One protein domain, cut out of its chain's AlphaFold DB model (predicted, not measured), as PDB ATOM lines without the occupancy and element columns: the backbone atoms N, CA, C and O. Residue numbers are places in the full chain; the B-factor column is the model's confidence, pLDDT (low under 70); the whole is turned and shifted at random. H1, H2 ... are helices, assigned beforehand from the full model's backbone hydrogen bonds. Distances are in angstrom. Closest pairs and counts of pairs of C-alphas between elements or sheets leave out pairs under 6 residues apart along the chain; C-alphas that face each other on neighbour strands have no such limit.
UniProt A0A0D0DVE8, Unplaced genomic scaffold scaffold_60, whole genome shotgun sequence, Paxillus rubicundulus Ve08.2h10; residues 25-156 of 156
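AT A GLANCE: This is residues 25 to 156 of the 156 residues of an uncharacterized protein of Paxillus rubicundulus Ve08.2h10 (UniProt A0A0D0DVE8). Little regular structure is here: a body mostly of loops, with the hairpin H2 and H3 and short H1 and H4 towards one end, and residues 141 to 156, with H5, sticking out as an arm. The 132 printed residues have five named helices, H1 to H5 in order, and no named strand; the class is all helix, with 43 residues in named elements. The whole is only just loose, close to compact: radius of gyration of the C-alphas 17.0 A, spans 55 by 46 by 25 A.

IN THESE COORDINATES: Find C-alpha 25 at (-44.046, 2.491, 24.047), where H1, residues 25 to 30, begins. Then find H2, residues 91 to 99, 12.4 A; H3, 104 to 114, 14.9 A; H4, 121 to 124; and H5, 142 to 154, 18.0 A, ending at (-37.427, 25.855, 39.620).

HOW THE PARTS SIT: H2 and H3 touch, closest at C-alphas 94 and 114, 5.9 A, opposite ways at a shallow 8 degrees. H1 touches H4, closest at C-alphas 29 and 121, 5.7 A. H5 touches no helix. Every O i to N i+4 pair is within hydrogen-bond range in H2, H3 and H5, 1 of 2 in H1; H4 is too short.

THE WHOLE: The printed part has no cut. Links H1 to H2 and H4 to H5 are long. Residues 140 to 143, 146 and 156 have pLDDT under 70.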
ATOM      1  N   GLY A  25     -42.690   2.870  23.662       81.75
ATOM      2  CA  GLY A  25     -44.046   2.491  24.047       81.75
ATOM      3  C   GLY A  25     -45.066   2.815  22.960       81.75
ATOM      4  O   GLY A  25     -45.965   2.013  22.698       81.75
ATOM      5  N   LEU A  26     -44.896   3.942  22.264       80.31
ATOM      6  CA  LEU A  26     -45.821   4.381  21.225       80.31
ATOM      7  C   LEU A  26     -45.852   3.420  20.031       80.31
ATOM      8  O   LEU A  26     -46.940   3.112  19.559       80.31
ATOM      9  N   ILE A  27     -44.708   2.838  19.645       83.00
ATOM     10  CA  ILE A  27     -44.606   1.834  18.563       83.00
ATOM     11  C   ILE A  27     -45.522   0.626  18.819       83.00
ATOM     12  O   ILE A  27     -46.124   0.053  17.901       83.00
ATOM     13  N   TYR A  28     -45.646   0.204  20.081       83.00
ATOM     14  CA  TYR A  28     -46.522  -0.912  20.432       83.00
ATOM     15  C   TYR A  28     -48.000  -0.563  20.259       83.00
ATOM     16  O   TYR A  28     -48.780  -1.449  19.894       83.00
ATOM     17  N   TRP A  29     -48.357   0.696  20.495       84.44
ATOM     18  CA  TRP A  29     -49.717   1.209  20.427       84.44
ATOM     19  C   TRP A  29     -50.155   1.561  19.008       84.44
ATOM     20  O   TRP A  29     -51.220   1.122  18.571       84.44
ATOM     21  N   ASP A  30     -49.343   2.354  18.311       85.12
ATOM     22  CA  ASP A  30     -49.635   2.922  16.997       85.12
ATOM     23  C   ASP A  30     -49.378   1.935  15.847       85.12
ATOM     24  O   ASP A  30     -49.955   2.064  14.764       85.12
ATOM     25  N   GLY A  31     -48.547   0.918  16.091       88.56
ATOM     26  CA  GLY A  31     -48.134  -0.028  15.069       88.56
ATOM     27  C   GLY A  31     -47.331   0.620  13.949       88.56
ATOM     28  O   GLY A  31     -47.283   0.060  12.859       88.56
ATOM     29  N   MET A  32     -46.705   1.770  14.169       88.94
ATOM     30  CA  MET A  32     -45.899   2.487  13.193       88.94
ATOM     31  C   MET A  32     -44.437   2.044  13.229       88.94
ATOM     32  O   MET A  32     -43.951   1.425  14.175       88.94
ATOM     33  N   VAL A  33     -43.708   2.329  12.154       89.81
ATOM     34  CA  VAL A  33     -42.255   2.159  12.134       89.81
ATOM     35  C   VAL A  33     -41.608   3.141  13.110       89.81
ATOM     36  O   VAL A  33     -42.047   4.280  13.243       89.81
ATOM     37  N   GLY A  34     -40.541   2.704  13.778       86.81
ATOM     38  CA  GLY A  34     -39.771   3.584  14.656       86.81
ATOM     39  C   GLY A  34     -39.053   4.707  13.899       86.81
ATOM     40  O   GLY A  34     -39.034   4.746  12.666       86.81
ATOM     41  N   HIS A  35     -38.389   5.582  14.654       84.06
ATOM     42  CA  HIS A  35     -37.717   6.786  14.142       84.06
ATOM     43  C   HIS A  35     -36.686   6.525  13.023       84.06
ATOM     44  O   HIS A  35     -36.418   7.418  12.225       84.06
ATOM     45  N   SER A  36     -36.128   5.312  12.939       89.19
ATOM     46  CA  SER A  36     -35.177   4.895  11.894       89.19
ATOM     47  C   SER A  36     -35.835   4.443  10.578       89.19
ATOM     48  O   SER A  36     -35.144   4.012   9.652       89.19
ATOM     49  N   GLY A  37     -37.167   4.454  10.491       90.19
ATOM     50  CA  GLY A  37     -37.920   4.086   9.294       90.19
ATOM     51  C   GLY A  37     -38.119   5.255   8.327       90.19
ATOM     52  O   GLY A  37     -38.087   6.419   8.717       90.19
ATOM     53  N   LYS A  38     -38.400   4.944   7.055       91.75
ATOM     54  CA  LYS A  38     -38.668   5.952   6.011       91.75
ATOM     55  C   LYS A  38     -39.780   6.929   6.393       91.75
ATOM     56  O   LYS A  38     -39.667   8.114   6.117       91.75
ATOM     57  N   ASN A  39     -40.832   6.433   7.039       90.12
ATOM     58  CA  ASN A  39     -41.941   7.227   7.565       90.12
ATOM     59  C   ASN A  39     -41.899   7.239   9.105       90.12
ATOM     60  O   ASN A  39     -42.863   6.843   9.751       90.12
ATOM     61  N   GLY A  40     -40.766   7.630   9.698       85.19
ATOM     62  CA  GLY A  40     -40.540   7.557  11.151       85.19
ATOM     63  C   GLY A  40     -41.385   8.510  12.008       85.19
ATOM     64  O   GLY A  40     -41.316   8.457  13.233       85.19
ATOM     65  N   CYS A  41     -42.177   9.396  11.397       85.00
ATOM     66  CA  CYS A  41     -43.078  10.274  12.131       85.00
ATOM     67  C   CYS A  41     -44.332   9.514  12.594       85.00
ATOM     68  O   CYS A  41     -45.192   9.179  11.780       85.00
ATOM     69  N   GLN A  42     -44.478   9.333  13.907       81.38
ATOM     70  CA  GLN A  42     -45.566   8.576  14.550       81.38
ATOM     71  C   GLN A  42     -46.963   9.222  14.447       81.38
ATOM     72  O   GLN A  42     -47.954   8.685  14.926       81.38
ATOM     73  N   VAL A  43     -47.071  10.388  13.807       82.88
ATOM     74  CA  VAL A  43     -48.353  11.079  13.598       82.88
ATOM     75  C   VAL A  43     -48.805  11.068  12.139       82.88
ATOM     76  O   VAL A  43     -49.696  11.822  11.750       82.88
ATOM     77  N   CYS A  44     -48.173  10.233  11.311       83.56
ATOM     78  CA  CYS A  44     -48.429  10.091   9.877       83.56
ATOM     79  C   CYS A  44     -48.507  11.428   9.114       83.56
ATOM     80  O   CYS A  44     -49.349  11.571   8.231       83.56
ATOM     81  N   CYS A  45     -47.648  12.407   9.420       85.12
ATOM     82  CA  CYS A  45     -47.647  13.692   8.701       85.12
ATOM     83  C   CYS A  45     -47.150  13.571   7.245       85.12
ATOM     84  O   CYS A  45     -47.241  14.511   6.469       85.12
ATOM     85  N   GLY A  46     -46.598  12.420   6.850       86.56
ATOM     86  CA  GLY A  46     -46.110  12.184   5.487       86.56
ATOM     87  C   GLY A  46     -44.712  12.739   5.201       86.56
ATOM     88  O   GLY A  46     -44.181  12.480   4.121       86.56
ATOM     89  N   VAL A  47     -44.089  13.432   6.163       89.38
ATOM     90  CA  VAL A  47     -42.658  13.761   6.108       89.38
ATOM     91  C   VAL A  47     -41.856  12.463   6.142       89.38
ATOM     92  O   VAL A  47     -42.063  11.607   7.008       89.38
ATOM     93  N   LYS A  48     -40.953  12.321   5.173       91.31
ATOM     94  CA  LYS A  48     -40.087  11.153   5.023       91.31
ATOM     95  C   LYS A  48     -38.715  11.459   5.613       91.31
ATOM     96  O   LYS A  48     -38.299  12.609   5.666       91.31
ATOM     97  N   GLY A  49     -38.036  10.423   6.089       91.31
ATOM     98  CA  GLY A  49     -36.619  10.499   6.416       91.31
ATOM     99  C   GLY A  49     -35.760  10.339   5.166       91.31
ATOM    100  O   GLY A  49     -36.201   9.757   4.168       91.31
ATOM    101  N   HIS A  50     -34.511  10.789   5.250       91.00
ATOM    102  CA  HIS A  50     -33.494  10.498   4.244       91.00
ATOM    103  C   HIS A  50     -32.755   9.204   4.588       91.00
ATOM    104  O   HIS A  50     -32.494   8.924   5.756       91.00
ATOM    105  N   TRP A  51     -32.428   8.386   3.590       92.25
ATOM    106  CA  TRP A  51     -31.695   7.137   3.789       92.25
ATOM    107  C   TRP A  51     -30.216   7.419   4.097       92.25
ATOM    108  O   TRP A  51     -29.527   8.152   3.394       92.25
ATOM    109  N   LYS A  52     -29.675   6.824   5.155       87.88
ATOM    110  CA  LYS A  52     -28.231   6.810   5.391       87.88
ATOM    111  C   LYS A  52     -27.499   5.987   4.329       87.88
ATOM    112  O   LYS A  52     -27.661   4.769   4.285       87.88
ATOM    113  N   GLU A  53     -26.648   6.646   3.542       83.44
ATOM    114  CA  GLU A  53     -25.706   5.973   2.641       83.44
ATOM    115  C   GLU A  53     -24.882   4.932   3.408       83.44
ATOM    116  O   GLU A  53     -24.455   5.166   4.543       83.44
ATOM    117  N   CYS A  54     -24.718   3.750   2.809       83.00
ATOM    118  CA  CYS A  54     -24.052   2.594   3.420       83.00
ATOM    119  C   CYS A  54     -24.675   2.108   4.750       83.00
ATOM    120  O   CYS A  54     -24.047   1.344   5.482       83.00
ATOM    121  N   GLY A  55     -25.905   2.527   5.074       84.56
ATOM    122  CA  GLY A  55     -26.651   2.097   6.254       84.56
ATOM    123  C   GLY A  55     -27.983   1.426   5.912       84.56
ATOM    124  O   GLY A  55     -28.408   1.369   4.762       84.56
ATOM    125  N   THR A  56     -28.679   0.941   6.939       86.56
ATOM    126  CA  THR A  56     -30.009   0.304   6.829       86.56
ATOM    127  C   THR A  56     -31.138   1.182   7.375       86.56
ATOM    128  O   THR A  56     -32.273   0.732   7.534       86.56
ATOM    129  N   HIS A  57     -30.830   2.435   7.714       89.56
ATOM    130  CA  HIS A  57     -31.714   3.317   8.471       89.56
ATOM    131  C   HIS A  57     -31.952   4.633   7.747       89.56
ATOM    132  O   HIS A  57     -31.078   5.150   7.048       89.56
ATOM    133  N   TYR A  58     -33.137   5.183   7.971       92.06
ATOM    134  CA  TYR A  58     -33.496   6.539   7.604       92.06
ATOM    135  C   TYR A  58     -33.274   7.458   8.803       92.06
ATOM    136  O   TYR A  58     -33.408   7.032   9.950       92.06
ATOM    137  N   TYR A  59     -32.930   8.710   8.544       88.94
ATOM    138  CA  TYR A  59     -32.783   9.736   9.566       88.94
ATOM    139  C   TYR A  59     -33.736  10.905   9.280       88.94
ATOM    140  O   TYR A  59     -33.969  11.245   8.114       88.94
ATOM    141  N   PRO A  60     -34.326  11.510  10.325       87.25
ATOM    142  CA  PRO A  60     -35.271  12.605  10.171       87.25
ATOM    143  C   PRO A  60     -34.504  13.897   9.898       87.25
ATOM    144  O   PRO A  60     -34.029  14.565  10.811       87.25
ATOM    145  N   VAL A  61     -34.365  14.243   8.626       89.62
ATOM    146  CA  VAL A  61     -33.790  15.514   8.196       89.62
ATOM    147  C   VAL A  61     -34.782  16.175   7.252       89.62
ATOM    148  O   VAL A  61     -35.324  15.530   6.364       89.62
ATOM    149  N   LEU A  62     -35.044  17.459   7.490       91.12
ATOM    150  CA  LEU A  62     -36.000  18.240   6.704       91.12
ATOM    151  C   LEU A  62     -35.352  18.905   5.490       91.12
ATOM    152  O   LEU A  62     -36.052  19.315   4.573       91.12
ATOM    153  N   LEU A  63     -34.025  19.037   5.489       90.69
ATOM    154  CA  LEU A  63     -33.264  19.650   4.407       90.69
ATOM    155  C   LEU A  63     -32.581  18.569   3.582       90.69
ATOM    156  O   LEU A  63     -31.828  17.762   4.115       90.69
ATOM    157  N   HIS A  64     -32.776  18.600   2.275       88.56
ATOM    158  CA  HIS A  64     -32.067  17.734   1.357       88.56
ATOM    159  C   HIS A  64     -30.545  17.943   1.514       88.56
ATOM    160  O   HIS A  64     -30.071  19.072   1.332       88.56
ATOM    161  N   PRO A  65     -29.771  16.904   1.881       86.69
ATOM    162  CA  PRO A  65     -28.336  17.051   2.099       86.69
ATOM    163  C   PRO A  65     -27.591  17.424   0.807       86.69
ATOM    164  O   PRO A  65     -28.007  17.078  -0.296       86.69
ATOM    165  N   HIS A  66     -26.467  18.131   0.922       85.06
ATOM    166  CA  HIS A  66     -25.644  18.465  -0.243       85.06
ATOM    167  C   HIS A  66     -24.959  17.219  -0.824       85.06
ATOM    168  O   HIS A  66     -24.472  16.383  -0.069       85.06
ATOM    169  N   ASN A  67     -24.869  17.143  -2.159       83.00
ATOM    170  CA  ASN A  67     -24.261  16.027  -2.900       83.00
ATOM    171  C   ASN A  67     -24.859  14.651  -2.553       83.00
ATOM    172  O   ASN A  67     -24.138  13.658  -2.510       83.00
ATOM    173  N   TYR A  68     -26.165  14.603  -2.294       82.94
ATOM    174  CA  TYR A  68     -26.871  13.398  -1.879       82.94
ATOM    175  C   TYR A  68     -27.749  12.867  -3.019       82.94
ATOM    176  O   TYR A  68     -28.827  13.395  -3.283       82.94
ATOM    177  N   ASP A  69     -27.283  11.817  -3.696       80.81
ATOM    178  CA  ASP A  69     -27.959  11.195  -4.847       80.81
ATOM    179  C   ASP A  69     -28.322   9.733  -4.545       80.81
ATOM    180  O   ASP A  69     -27.858   8.781  -5.173       80.81
ATOM    181  N   VAL A  70     -29.127   9.542  -3.496       84.56
ATOM    182  CA  VAL A  70     -29.640   8.219  -3.127       84.56
ATOM    183  C   VAL A  70     -31.016   8.011  -3.746       84.56
ATOM    184  O   VAL A  70     -32.014   8.601  -3.315       84.56
ATOM    185  N   THR A  71     -31.083   7.101  -4.718       84.50
ATOM    186  CA  THR A  71     -32.322   6.703  -5.396       84.50
ATOM    187  C   THR A  71     -33.426   6.348  -4.397       84.50
ATOM    188  O   THR A  71     -33.272   5.475  -3.541       84.50
ATOM    189  N   GLY A  72     -34.581   7.006  -4.526       82.12
ATOM    190  CA  GLY A  72     -35.745   6.780  -3.662       82.12
ATOM    191  C   GLY A  72     -35.729   7.552  -2.336       82.12
ATOM    192  O   GLY A  72     -36.634   7.344  -1.511       82.12
ATOM    193  N   SER A  73     -34.743   8.437  -2.146       86.19
ATOM    194  CA  SER A  73     -34.589   9.333  -0.998       86.19
ATOM    195  C   SER A  73     -34.281  10.793  -1.399       86.19
ATOM    196  O   SER A  73     -33.795  11.576  -0.585       86.19
ATOM    197  N   ASP A  74     -34.636  11.188  -2.617       87.06
ATOM    198  CA  ASP A  74     -34.351  12.472  -3.284       87.06
ATOM    199  C   ASP A  74     -35.406  13.573  -3.046       87.06
ATOM    200  O   ASP A  74     -35.419  14.611  -3.705       87.06
ATOM    201  N   HIS A  75     -36.321  13.354  -2.102       88.69
ATOM    202  CA  HIS A  75     -37.363  14.319  -1.764       88.69
ATOM    203  C   HIS A  75     -36.816  15.712  -1.384       88.69
ATOM    204  O   HIS A  75     -35.713  15.853  -0.850       88.69
ATOM    205  N   ARG A  76     -37.618  16.739  -1.702       89.12
ATOM    206  CA  ARG A  76     -37.303  18.162  -1.500       89.12
ATOM    207  C   ARG A  76     -37.312  18.544  -0.022       89.12
ATOM    208  O   ARG A  76     -37.944  17.876   0.793       89.12
ATOM    209  N   ASN A  77     -36.700  19.694   0.259       92.44
ATOM    210  CA  ASN A  77     -36.753  20.335   1.566       92.44
ATOM    211  C   ASN A  77     -38.198  20.495   2.052       92.44
ATOM    212  O   ASN A  77     -39.084  20.891   1.291       92.44
ATOM    213  N   VAL A  78     -38.394  20.250   3.339       90.88
ATOM    214  CA  VAL A  78     -39.624  20.532   4.064       90.88
ATOM    215  C   VAL A  78     -39.400  21.799   4.880       90.88
ATOM    216  O   VAL A  78     -38.471  21.876   5.683       90.88
ATOM    217  N   ASP A  79     -40.249  22.798   4.662       91.25
ATOM    218  CA  ASP A  79     -40.228  24.028   5.446       91.25
ATOM    219  C   ASP A  79     -40.749  23.755   6.863       91.25
ATOM    220  O   ASP A  79     -41.872  23.283   7.053       91.25
ATOM    221  N   VAL A  80     -39.929  24.070   7.865       89.12
ATOM    222  CA  VAL A  80     -40.269  23.932   9.289       89.12
ATOM    223  C   VAL A  80     -41.464  24.805   9.667       89.12
ATOM    224  O   VAL A  80     -42.232  24.441  10.555       89.12
ATOM    225  N   PHE A  81     -41.649  25.938   8.992       90.56
ATOM    226  CA  PHE A  81     -42.768  26.842   9.249       90.56
ATOM    227  C   PHE A  81     -44.047  26.432   8.513       90.56
ATOM    228  O   PHE A  81     -45.112  26.978   8.790       90.56
ATOM    229  N   ASN A  82     -43.962  25.446   7.616       89.81
ATOM    230  CA  ASN A  82     -45.081  24.941   6.832       89.81
ATOM    231  C   ASN A  82     -45.071  23.405   6.788       89.81
ATOM    232  O   ASN A  82     -45.011  22.779   5.724       89.81
ATOM    233  N   LEU A  83     -45.087  22.791   7.973       86.19
ATOM    234  CA  LEU A  83     -45.132  21.339   8.099       86.19
ATOM    235  C   LEU A  83     -46.495  20.784   7.656       86.19
ATOM    236  O   LEU A  83     -47.533  21.382   7.955       86.19
ATOM    237  N   PRO A  84     -46.520  19.604   7.012       85.69
ATOM    238  CA  PRO A  84     -47.762  18.909   6.725       85.69
ATOM    239  C   PRO A  84     -48.581  18.665   7.994       85.69
ATOM    240  O   PRO A  84     -48.039  18.364   9.063       85.69
ATOM    241  N   GLN A  85     -49.902  18.733   7.855       83.44
ATOM    242  CA  GLN A  85     -50.808  18.438   8.955       83.44
ATOM    243  C   GLN A  85     -50.616  16.995   9.447       83.44
ATOM    244  O   GLN A  85     -50.318  16.077   8.681       83.44
ATOM    245  N   ARG A  86     -50.801  16.794  10.756       82.19
ATOM    246  CA  ARG A  86     -50.898  15.457  11.345       82.19
ATOM    247  C   ARG A  86     -52.003  14.662  10.649       82.19
ATOM    248  O   ARG A  86     -53.096  15.173  10.421       82.19
ATOM    249  N   GLY A  87     -51.748  13.370  10.479       77.69
ATOM    250  CA  GLY A  87     -52.690  12.447   9.879       77.69
ATOM    251  C   GLY A  87     -52.624  12.508   8.367       77.69
ATOM    252  O   GLY A  87     -52.668  13.567   7.751       77.69
ATOM    253  N   SER A  88     -52.537  11.331   7.761       72.19
ATOM    254  CA  SER A  88     -52.620  11.211   6.318       72.19
ATOM    255  C   SER A  88     -54.047  10.831   5.953       72.19
ATOM    256  O   SER A  88     -54.603   9.898   6.534       72.19
ATOM    257  N   SER A  89     -54.651  11.534   4.994       78.75
ATOM    258  CA  SER A  89     -55.998  11.210   4.500       78.75
ATOM    259  C   SER A  89     -56.087   9.784   3.943       78.75
ATOM    260  O   SER A  89     -57.159   9.188   3.919       78.75
ATOM    261  N   ASP A  90     -54.951   9.214   3.539       85.50
ATOM    262  CA  ASP A  90     -54.824   7.854   3.020       85.50
ATOM    263  C   ASP A  90     -54.593   6.784   4.111       85.50
ATOM    264  O   ASP A  90     -54.414   5.607   3.788       85.50
ATOM    265  N   TYR A  91     -54.596   7.154   5.401       86.75
ATOM    266  CA  TYR A  91     -54.249   6.247   6.503       86.75
ATOM    267  C   TYR A  91     -55.102   4.971   6.496       86.75
ATOM    268  O   TYR A  91     -54.579   3.860   6.586       86.75
ATOM    269  N   GLY A  92     -56.418   5.117   6.315       88.69
ATOM    270  CA  GLY A  92     -57.335   3.979   6.244       88.69
ATOM    271  C   GLY A  92     -57.063   3.056   5.051       88.69
ATOM    272  O   GLY A  92     -57.220   1.842   5.163       88.69
ATOM    273  N   GLU A  93     -56.610   3.596   3.917       90.75
ATOM    274  CA  GLU A  93     -56.231   2.786   2.755       90.75
ATOM    275  C   GLU A  93     -54.909   2.052   2.981       90.75
ATOM    276  O   GLU A  93     -54.805   0.864   2.668       90.75
ATOM    277  N   LYS A  94     -53.914   2.729   3.566       90.94
ATOM    278  CA  LYS A  94     -52.643   2.116   3.983       90.94
ATOM    279  C   LYS A  94     -52.878   0.964   4.959       90.94
ATOM    280  O   LYS A  94     -52.265  -0.092   4.821       90.94
ATOM    281  N   LEU A  95     -53.819   1.133   5.885       91.56
ATOM    282  CA  LEU A  95     -54.204   0.100   6.837       91.56
ATOM    283  C   LEU A  95     -54.878  -1.105   6.157       91.56
ATOM    284  O   LEU A  95     -54.532  -2.250   6.435       91.56
ATOM    285  N   LYS A  96     -55.807  -0.879   5.222       93.00
ATOM    286  CA  LYS A  96     -56.410  -1.979   4.444       93.00
ATOM    287  C   LYS A  96     -55.352  -2.756   3.663       93.00
ATOM    288  O   LYS A  96     -55.388  -3.982   3.632       93.00
ATOM    289  N   LYS A  97     -54.392  -2.040   3.069       92.94
ATOM    290  CA  LYS A  97     -53.269  -2.632   2.337       92.94
ATOM    291  C   LYS A  97     -52.420  -3.525   3.236       92.94
ATOM    292  O   LYS A  97     -52.164  -4.651   2.839       92.94
ATOM    293  N   ILE A  98     -52.026  -3.067   4.429       92.69
ATOM    294  CA  ILE A  98     -51.150  -3.860   5.305       92.69
ATOM    295  C   ILE A  98     -51.839  -5.119   5.843       92.69
ATOM    296  O   ILE A  98     -51.216  -6.173   5.896       92.69
ATOM    297  N   VAL A  99     -53.134  -5.040   6.167       92.94
ATOM    298  CA  VAL A  99     -53.920  -6.193   6.647       92.94
ATOM    299  C   VAL A  99     -54.118  -7.252   5.556       92.94
ATOM    300  O   VAL A  99     -54.234  -8.433   5.867       92.94
ATOM    301  N   ALA A 100     -54.139  -6.853   4.283       94.62
ATOM    302  CA  ALA A 100     -54.329  -7.763   3.153       94.62
ATOM    303  C   ALA A 100     -53.045  -8.487   2.695       94.62
ATOM    304  O   ALA A 100     -53.107  -9.334   1.806       94.62
ATOM    305  N   VAL A 101     -51.874  -8.142   3.240       94.88
ATOM    306  CA  VAL A 101     -50.596  -8.735   2.824       94.88
ATOM    307  C   VAL A 101     -50.400 -10.112   3.452       94.88
ATOM    308  O   VAL A 101     -50.450 -10.257   4.669       94.88
ATOM    309  N   CYS A 102     -50.059 -11.103   2.623       92.44
ATOM    310  CA  CYS A 102     -49.817 -12.483   3.066       92.44
ATOM    311  C   CYS A 102     -48.370 -12.973   2.854       92.44
ATOM    312  O   CYS A 102     -48.060 -14.111   3.193       92.44
ATOM    313  N   ASN A 103     -47.481 -12.154   2.277       93.56
ATOM    314  CA  ASN A 103     -46.095 -12.530   1.962       93.56
ATOM    315  C   ASN A 103     -45.092 -11.601   2.678       93.56
ATOM    316  O   ASN A 103     -45.200 -10.384   2.499       93.56
ATOM    317  N   PRO A 104     -44.076 -12.131   3.393       93.69
ATOM    318  CA  PRO A 104     -43.023 -11.336   4.032       93.69
ATOM    319  C   PRO A 104     -42.360 -10.286   3.126       93.69
ATOM    320  O   PRO A 104     -42.159  -9.149   3.540       93.69
ATOM    321  N   THR A 105     -42.087 -10.604   1.856       94.81
ATOM    322  CA  THR A 105     -41.450  -9.636   0.940       94.81
ATOM    323  C   THR A 105     -42.363  -8.448   0.632       94.81
ATOM    324  O   THR A 105     -41.930  -7.296   0.586       94.81
ATOM    325  N   GLN A 106     -43.652  -8.720   0.423       94.31
ATOM    326  CA  GLN A 106     -44.650  -7.673   0.212       94.31
ATOM    327  C   GLN A 106     -44.886  -6.877   1.494       94.31
ATOM    328  O   GLN A 106     -45.129  -5.674   1.429       94.31
ATOM    329  N   TRP A 107     -44.777  -7.534   2.646       94.00
ATOM    330  CA  TRP A 107     -44.919  -6.914   3.951       94.00
ATOM    331  C   TRP A 107     -43.821  -5.893   4.212       94.00
ATOM    332  O   TRP A 107     -44.134  -4.755   4.542       94.00
ATOM    333  N   ASP A 108     -42.556  -6.245   3.983       92.75
ATOM    334  CA  ASP A 108     -41.440  -5.315   4.170       92.75
ATOM    335  C   ASP A 108     -41.540  -4.108   3.234       92.75
ATOM    336  O   ASP A 108     -41.334  -2.966   3.657       92.75
ATOM    337  N   LYS A 109     -41.955  -4.339   1.981       92.44
ATOM    338  CA  LYS A 109     -42.230  -3.259   1.027       92.44
ATOM    339  C   LYS A 109     -43.354  -2.342   1.521       92.44
ATOM    340  O   LYS A 109     -43.174  -1.127   1.573       92.44
ATOM    341  N   MET A 110     -44.488  -2.908   1.933       93.06
ATOM    342  CA  MET A 110     -45.636  -2.143   2.432       93.06
ATOM    343  C   MET A 110     -45.314  -1.400   3.725       93.06
ATOM    344  O   MET A 110     -45.701  -0.243   3.881       93.06
ATOM    345  N   LYS A 111     -44.562  -2.018   4.633       92.94
ATOM    346  CA  LYS A 111     -44.069  -1.391   5.858       92.94
ATOM    347  C   LYS A 111     -43.197  -0.180   5.551       92.94
ATOM    348  O   LYS A 111     -43.391   0.881   6.142       92.94
ATOM    349  N   MET A 112     -42.273  -0.310   4.599       90.94
ATOM    350  CA  MET A 112     -41.417   0.794   4.171       90.94
ATOM    351  C   MET A 112     -42.218   1.931   3.519       90.94
ATOM    352  O   MET A 112     -41.951   3.099   3.790       90.94
ATOM    353  N   GLU A 113     -43.200   1.609   2.674       90.56
ATOM    354  CA  GLU A 113     -43.997   2.600   1.939       90.56
ATOM    355  C   GLU A 113     -45.025   3.318   2.819       90.56
ATOM    356  O   GLU A 113     -45.178   4.538   2.724       90.56
ATOM    357  N   THR A 114     -45.717   2.580   3.687       90.88
ATOM    358  CA  THR A 114     -46.814   3.106   4.514       90.88
ATOM    359  C   THR A 114     -46.357   3.628   5.869       90.88
ATOM    360  O   THR A 114     -47.024   4.492   6.434       90.88
ATOM    361  N   GLY A 115     -45.236   3.122   6.391       91.25
ATOM    362  CA  GLY A 115     -44.814   3.394   7.763       91.25
ATOM    363  C   GLY A 115     -45.577   2.601   8.819       91.25
ATOM    364  O   GLY A 115     -45.419   2.894   9.996       91.25
ATOM    365  N   LEU A 116     -46.393   1.621   8.426       92.12
ATOM    366  CA  LEU A 116     -47.146   0.770   9.342       92.12
ATOM    367  C   LEU A 116     -46.506  -0.615   9.444       92.12
ATOM    368  O   LEU A 116     -45.910  -1.128   8.507       92.12
ATOM    369  N   THR A 117     -46.638  -1.225  10.608       92.25
ATOM    370  CA  THR A 117     -46.151  -2.563  10.960       92.25
ATOM    371  C   THR A 117     -47.261  -3.444  11.500       92.25
ATOM    372  O   THR A 117     -47.084  -4.644  11.602       92.25
ATOM    373  N   LYS A 118     -48.394  -2.872  11.894       91.06
ATOM    374  CA  LYS A 118     -49.589  -3.597  12.324       91.06
ATOM    375  C   LYS A 118     -50.740  -2.604  12.458       91.06
ATOM    376  O   LYS A 118     -50.493  -1.401  12.554       91.06
ATOM    377  N   PRO A 119     -51.987  -3.083  12.508       90.88
ATOM    378  CA  PRO A 119     -53.092  -2.267  12.975       90.88
ATOM    379  C   PRO A 119     -52.850  -1.797  14.417       90.88
ATOM    380  O   PRO A 119     -52.487  -2.621  15.263       90.88
ATOM    381  N   PRO A 120     -53.045  -0.507  14.721       88.75
ATOM    382  CA  PRO A 120     -52.958  -0.025  16.089       88.75
ATOM    383  C   PRO A 120     -54.043  -0.621  16.976       88.75
ATOM    384  O   PRO A 120     -55.187  -0.800  16.552       88.75
ATOM    385  N   LEU A 121     -53.695  -0.853  18.241       86.06
ATOM    386  CA  LEU A 121     -54.595  -1.458  19.232       86.06
ATOM    387  C   LEU A 121     -55.872  -0.634  19.435       86.06
ATOM    388  O   LEU A 121     -56.947  -1.186  19.662       86.06
ATOM    389  N   ILE A 122     -55.764   0.687  19.298       84.50
ATOM    390  CA  ILE A 122     -56.869   1.620  19.510       84.50
ATOM    391  C   ILE A 122     -58.007   1.469  18.494       84.50
ATOM    392  O   ILE A 122     -59.132   1.864  18.780       84.50
ATOM    393  N   LEU A 123     -57.758   0.836  17.341       86.56
ATOM    394  CA  LEU A 123     -58.820   0.503  16.383       86.56
ATOM    395  C   LEU A 123     -59.838  -0.493  16.947       86.56
ATOM    396  O   LEU A 123     -60.917  -0.634  16.378       86.56
ATOM    397  N   GLY A 124     -59.509  -1.182  18.043       86.25
ATOM    398  CA  GLY A 124     -60.452  -2.025  18.771       86.25
ATOM    399  C   GLY A 124     -61.463  -1.243  19.615       86.25
ATOM    400  O   GLY A 124     -62.455  -1.829  20.045       86.25
ATOM    401  N   LEU A 125     -61.243   0.055  19.868       86.12
ATOM    402  CA  LEU A 125     -62.219   0.885  20.573       86.12
ATOM    403  C   LEU A 125     -63.331   1.354  19.638       86.12
ATOM    404  O   LEU A 125     -63.147   1.544  18.436       86.12
ATOM    405  N   HIS A 126     -64.502   1.588  20.224       86.94
ATOM    406  CA  HIS A 126     -65.625   2.148  19.491       86.94
ATOM    407  C   HIS A 126     -65.273   3.561  18.971       86.94
ATOM    408  O   HIS A 126     -64.726   4.357  19.740       86.94
ATOM    409  N   PRO A 127     -65.620   3.927  17.720       84.44
ATOM    410  CA  PRO A 127     -65.243   5.218  17.134       84.44
ATOM    411  C   PRO A 127     -65.729   6.451  17.906       84.44
ATOM    412  O   PRO A 127     -65.128   7.511  17.803       84.44
ATOM    413  N   THR A 128     -66.808   6.334  18.687       87.62
ATOM    414  CA  THR A 128     -67.309   7.432  19.539       87.62
ATOM    415  C   THR A 128     -66.590   7.535  20.884       87.62
ATOM    416  O   THR A 128     -66.834   8.479  21.630       87.62
ATOM    417  N   HIS A 129     -65.744   6.561  21.227       87.12
ATOM    418  CA  HIS A 129     -65.029   6.501  22.502       87.12
ATOM    419  C   HIS A 129     -63.535   6.827  22.360       87.12
ATOM    420  O   HIS A 129     -62.818   6.859  23.355       87.12
ATOM    421  N   SER A 130     -63.049   7.085  21.145       86.50
ATOM    422  CA  SER A 130     -61.659   7.462  20.889       86.50
ATOM    423  C   SER A 130     -61.586   8.571  19.855       86.50
ATOM    424  O   SER A 130     -62.402   8.626  18.937       86.50
ATOM    425  N   LEU A 131     -60.556   9.414  19.942       82.81
ATOM    426  CA  LEU A 131     -60.145  10.178  18.764       82.81
ATOM    427  C   LEU A 131     -59.625   9.187  17.706       82.81
ATOM    428  O   LEU A 131     -59.064   8.140  18.040       82.81
ATOM    429  N   SER A 132     -59.856   9.461  16.424       80.88
ATOM    430  CA  SER A 132     -59.426   8.557  15.352       80.88
ATOM    431  C   SER A 132     -57.900   8.478  15.271       80.88
ATOM    432  O   SER A 132     -57.184   9.388  15.685       80.88
ATOM    433  N   VAL A 133     -57.371   7.391  14.716       82.44
ATOM    434  CA  VAL A 133     -55.933   7.283  14.434       82.44
ATOM    435  C   VAL A 133     -55.590   8.095  13.184       82.44
ATOM    436  O   VAL A 133     -56.339   8.018  12.209       82.44
ATOM    437  N   PRO A 134     -54.466   8.837  13.160       78.38
ATOM    438  CA  PRO A 134     -53.457   9.002  14.216       78.38
ATOM    439  C   PRO A 134     -53.676  10.231  15.115       78.38
ATOM    440  O   PRO A 134     -52.760  10.667  15.806       78.38
ATOM    441  N   LEU A 135     -54.871  10.827  15.119       82.00
ATOM    442  CA  LEU A 135     -55.170  12.013  15.929       82.00
ATOM    443  C   LEU A 135     -55.081  11.731  17.435       82.00
ATOM    444  O   LEU A 135     -54.561  12.578  18.158       82.00
ATOM    445  N   CYS A 136     -55.498  10.545  17.889       82.50
ATOM    446  CA  CYS A 136     -55.391  10.123  19.293       82.50
ATOM    447  C   CYS A 136     -53.958   9.856  19.778       82.50
ATOM    448  O   CYS A 136     -53.732   9.762  20.982       82.50
ATOM    449  N   ILE A 137     -52.982   9.719  18.877       81.19
ATOM    450  CA  ILE A 137     -51.595   9.391  19.226       81.19
ATOM    451  C   ILE A 137     -50.860  10.690  19.531       81.19
ATOM    452  O   ILE A 137     -50.651  11.504  18.636       81.19
ATOM    453  N   THR A 138     -50.447  10.933  20.770       74.94
ATOM    454  CA  THR A 138     -49.588  12.091  21.054       74.94
ATOM    455  C   THR A 138     -48.141  11.736  20.739       74.94
ATOM    456  O   THR A 138     -47.709  10.628  21.036       74.94
ATOM    457  N   THR A 139     -47.387  12.672  20.159       73.19
ATOM    458  CA  THR A 139     -45.919  12.569  20.115       73.19
ATOM    459  C   THR A 139     -45.364  12.508  21.534       73.19
ATOM    460  O   THR A 139     -46.104  12.768  22.480       73.19
ATOM    461  N   ASP A 140     -44.072  12.218  21.682       68.12
ATOM    462  CA  ASP A 140     -43.372  12.219  22.969       68.12
ATOM    463  C   ASP A 140     -43.377  13.614  23.630       68.12
ATOM    464  O   ASP A 140     -42.434  14.400  23.556       68.12
ATOM    465  N   ILE A 141     -44.516  13.950  24.231       66.94
ATOM    466  CA  ILE A 141     -44.748  15.147  25.027       66.94
ATOM    467  C   ILE A 141     -44.388  14.900  26.487       66.94
ATOM    468  O   ILE A 141     -44.415  15.844  27.267       66.94
ATOM    469  N   MET A 142     -44.070  13.660  26.878       66.25
ATOM    470  CA  MET A 142     -43.774  13.341  28.273       66.25
ATOM    471  C   MET A 142     -42.493  14.042  28.720       66.25
ATOM    472  O   MET A 142     -42.485  14.670  29.777       66.25
ATOM    473  N   HIS A 143     -41.449  14.043  27.885       63.72
ATOM    474  CA  HIS A 143     -40.238  14.816  28.168       63.72
ATOM    475  C   HIS A 143     -40.479  16.325  28.138       63.72
ATOM    476  O   HIS A 143     -39.947  17.042  28.979       63.72
ATOM    477  N   LEU A 144     -41.310  16.819  27.216       71.38
ATOM    478  CA  LEU A 144     -41.662  18.238  27.177       71.38
ATOM    479  C   LEU A 144     -42.414  18.663  28.446       71.38
ATOM    480  O   LEU A 144     -42.072  19.679  29.041       71.38
ATOM    481  N   ALA A 145     -43.405  17.882  28.876       70.88
ATOM    482  CA  ALA A 145     -44.178  18.137  30.085       70.88
ATOM    483  C   ALA A 145     -43.299  18.047  31.339       70.88
ATOM    484  O   ALA A 145     -43.415  18.901  32.216       70.88
ATOM    485  N   GLY A 146     -42.391  17.068  31.402       69.44
ATOM    486  CA  GLY A 146     -41.411  16.934  32.481       69.44
ATOM    487  C   GLY A 146     -40.463  18.129  32.557       69.44
ATOM    488  O   GLY A 146     -40.363  18.755  33.606       69.44
ATOM    489  N   ASN A 147     -39.844  18.507  31.436       72.19
ATOM    490  CA  ASN A 147     -38.916  19.640  31.371       72.19
ATOM    491  C   ASN A 147     -39.610  20.980  31.648       72.19
ATOM    492  O   ASN A 147     -39.048  21.837  32.318       72.19
ATOM    493  N   LEU A 148     -40.836  21.175  31.149       80.19
ATOM    494  CA  LEU A 148     -41.609  22.383  31.430       80.19
ATOM    495  C   LEU A 148     -42.003  22.449  32.908       80.19
ATOM    496  O   LEU A 148     -41.938  23.518  33.502       80.19
ATOM    497  N   SER A 149     -42.371  21.315  33.508       78.56
ATOM    498  CA  SER A 149     -42.686  21.245  34.939       78.56
ATOM    499  C   SER A 149     -41.455  21.527  35.797       78.56
ATOM    500  O   SER A 149     -41.551  22.326  36.715       78.56
ATOM    501  N   ASP A 150     -40.300  20.941  35.477       78.56
ATOM    502  CA  ASP A 150     -39.030  21.193  36.173       78.56
ATOM    503  C   ASP A 150     -38.614  22.670  36.092       78.56
ATOM    504  O   ASP A 150     -38.284  23.289  37.106       78.56
ATOM    505  N   LEU A 151     -38.735  23.270  34.903       79.12
ATOM    506  CA  LEU A 151     -38.469  24.690  34.688       79.12
ATOM    507  C   LEU A 151     -39.428  25.578  35.497       79.12
ATOM    508  O   LEU A 151     -38.989  26.541  36.117       79.12
ATOM    509  N   LEU A 152     -40.729  25.265  35.501       83.00
ATOM    510  CA  LEU A 152     -41.739  26.036  36.231       83.00
ATOM    511  C   LEU A 152     -41.616  25.872  37.752       83.00
ATOM    512  O   LEU A 152     -41.814  26.848  38.468       83.00
ATOM    513  N   ILE A 153     -41.268  24.679  38.241       83.25
ATOM    514  CA  ILE A 153     -41.011  24.417  39.665       83.25
ATOM    515  C   ILE A 153     -39.742  25.143  40.118       83.25
ATOM    516  O   ILE A 153     -39.740  25.729  41.189       83.25
ATOM    517  N   SER A 154     -38.687  25.162  39.298       75.00
ATOM    518  CA  SER A 154     -37.427  25.855  39.620       75.00
ATOM    519  C   SER A 154     -37.537  27.386  39.603       75.00
ATOM    520  O   SER A 154     -36.640  28.072  40.090       75.00
ATOM    521  N   LEU A 155     -38.600  27.930  39.005       75.44
ATOM    522  CA  LEU A 155     -38.903  29.364  38.981       75.44
ATOM    523  C   LEU A 155     -39.728  29.831  40.193       75.44
ATOM    524  O   LEU A 155     -39.971  31.035  40.312       75.44
ATOM    525  N   TRP A 156     -40.171  28.910  41.055       60.66
ATOM    526  CA  TRP A 156     -40.950  29.193  42.261       60.66
ATOM    527  C   TRP A 156     -40.102  29.019  43.522       60.66
ATOM    528  O   TRP A 156     -40.164  29.929  44.380       60.66
TER     529      TRP A 156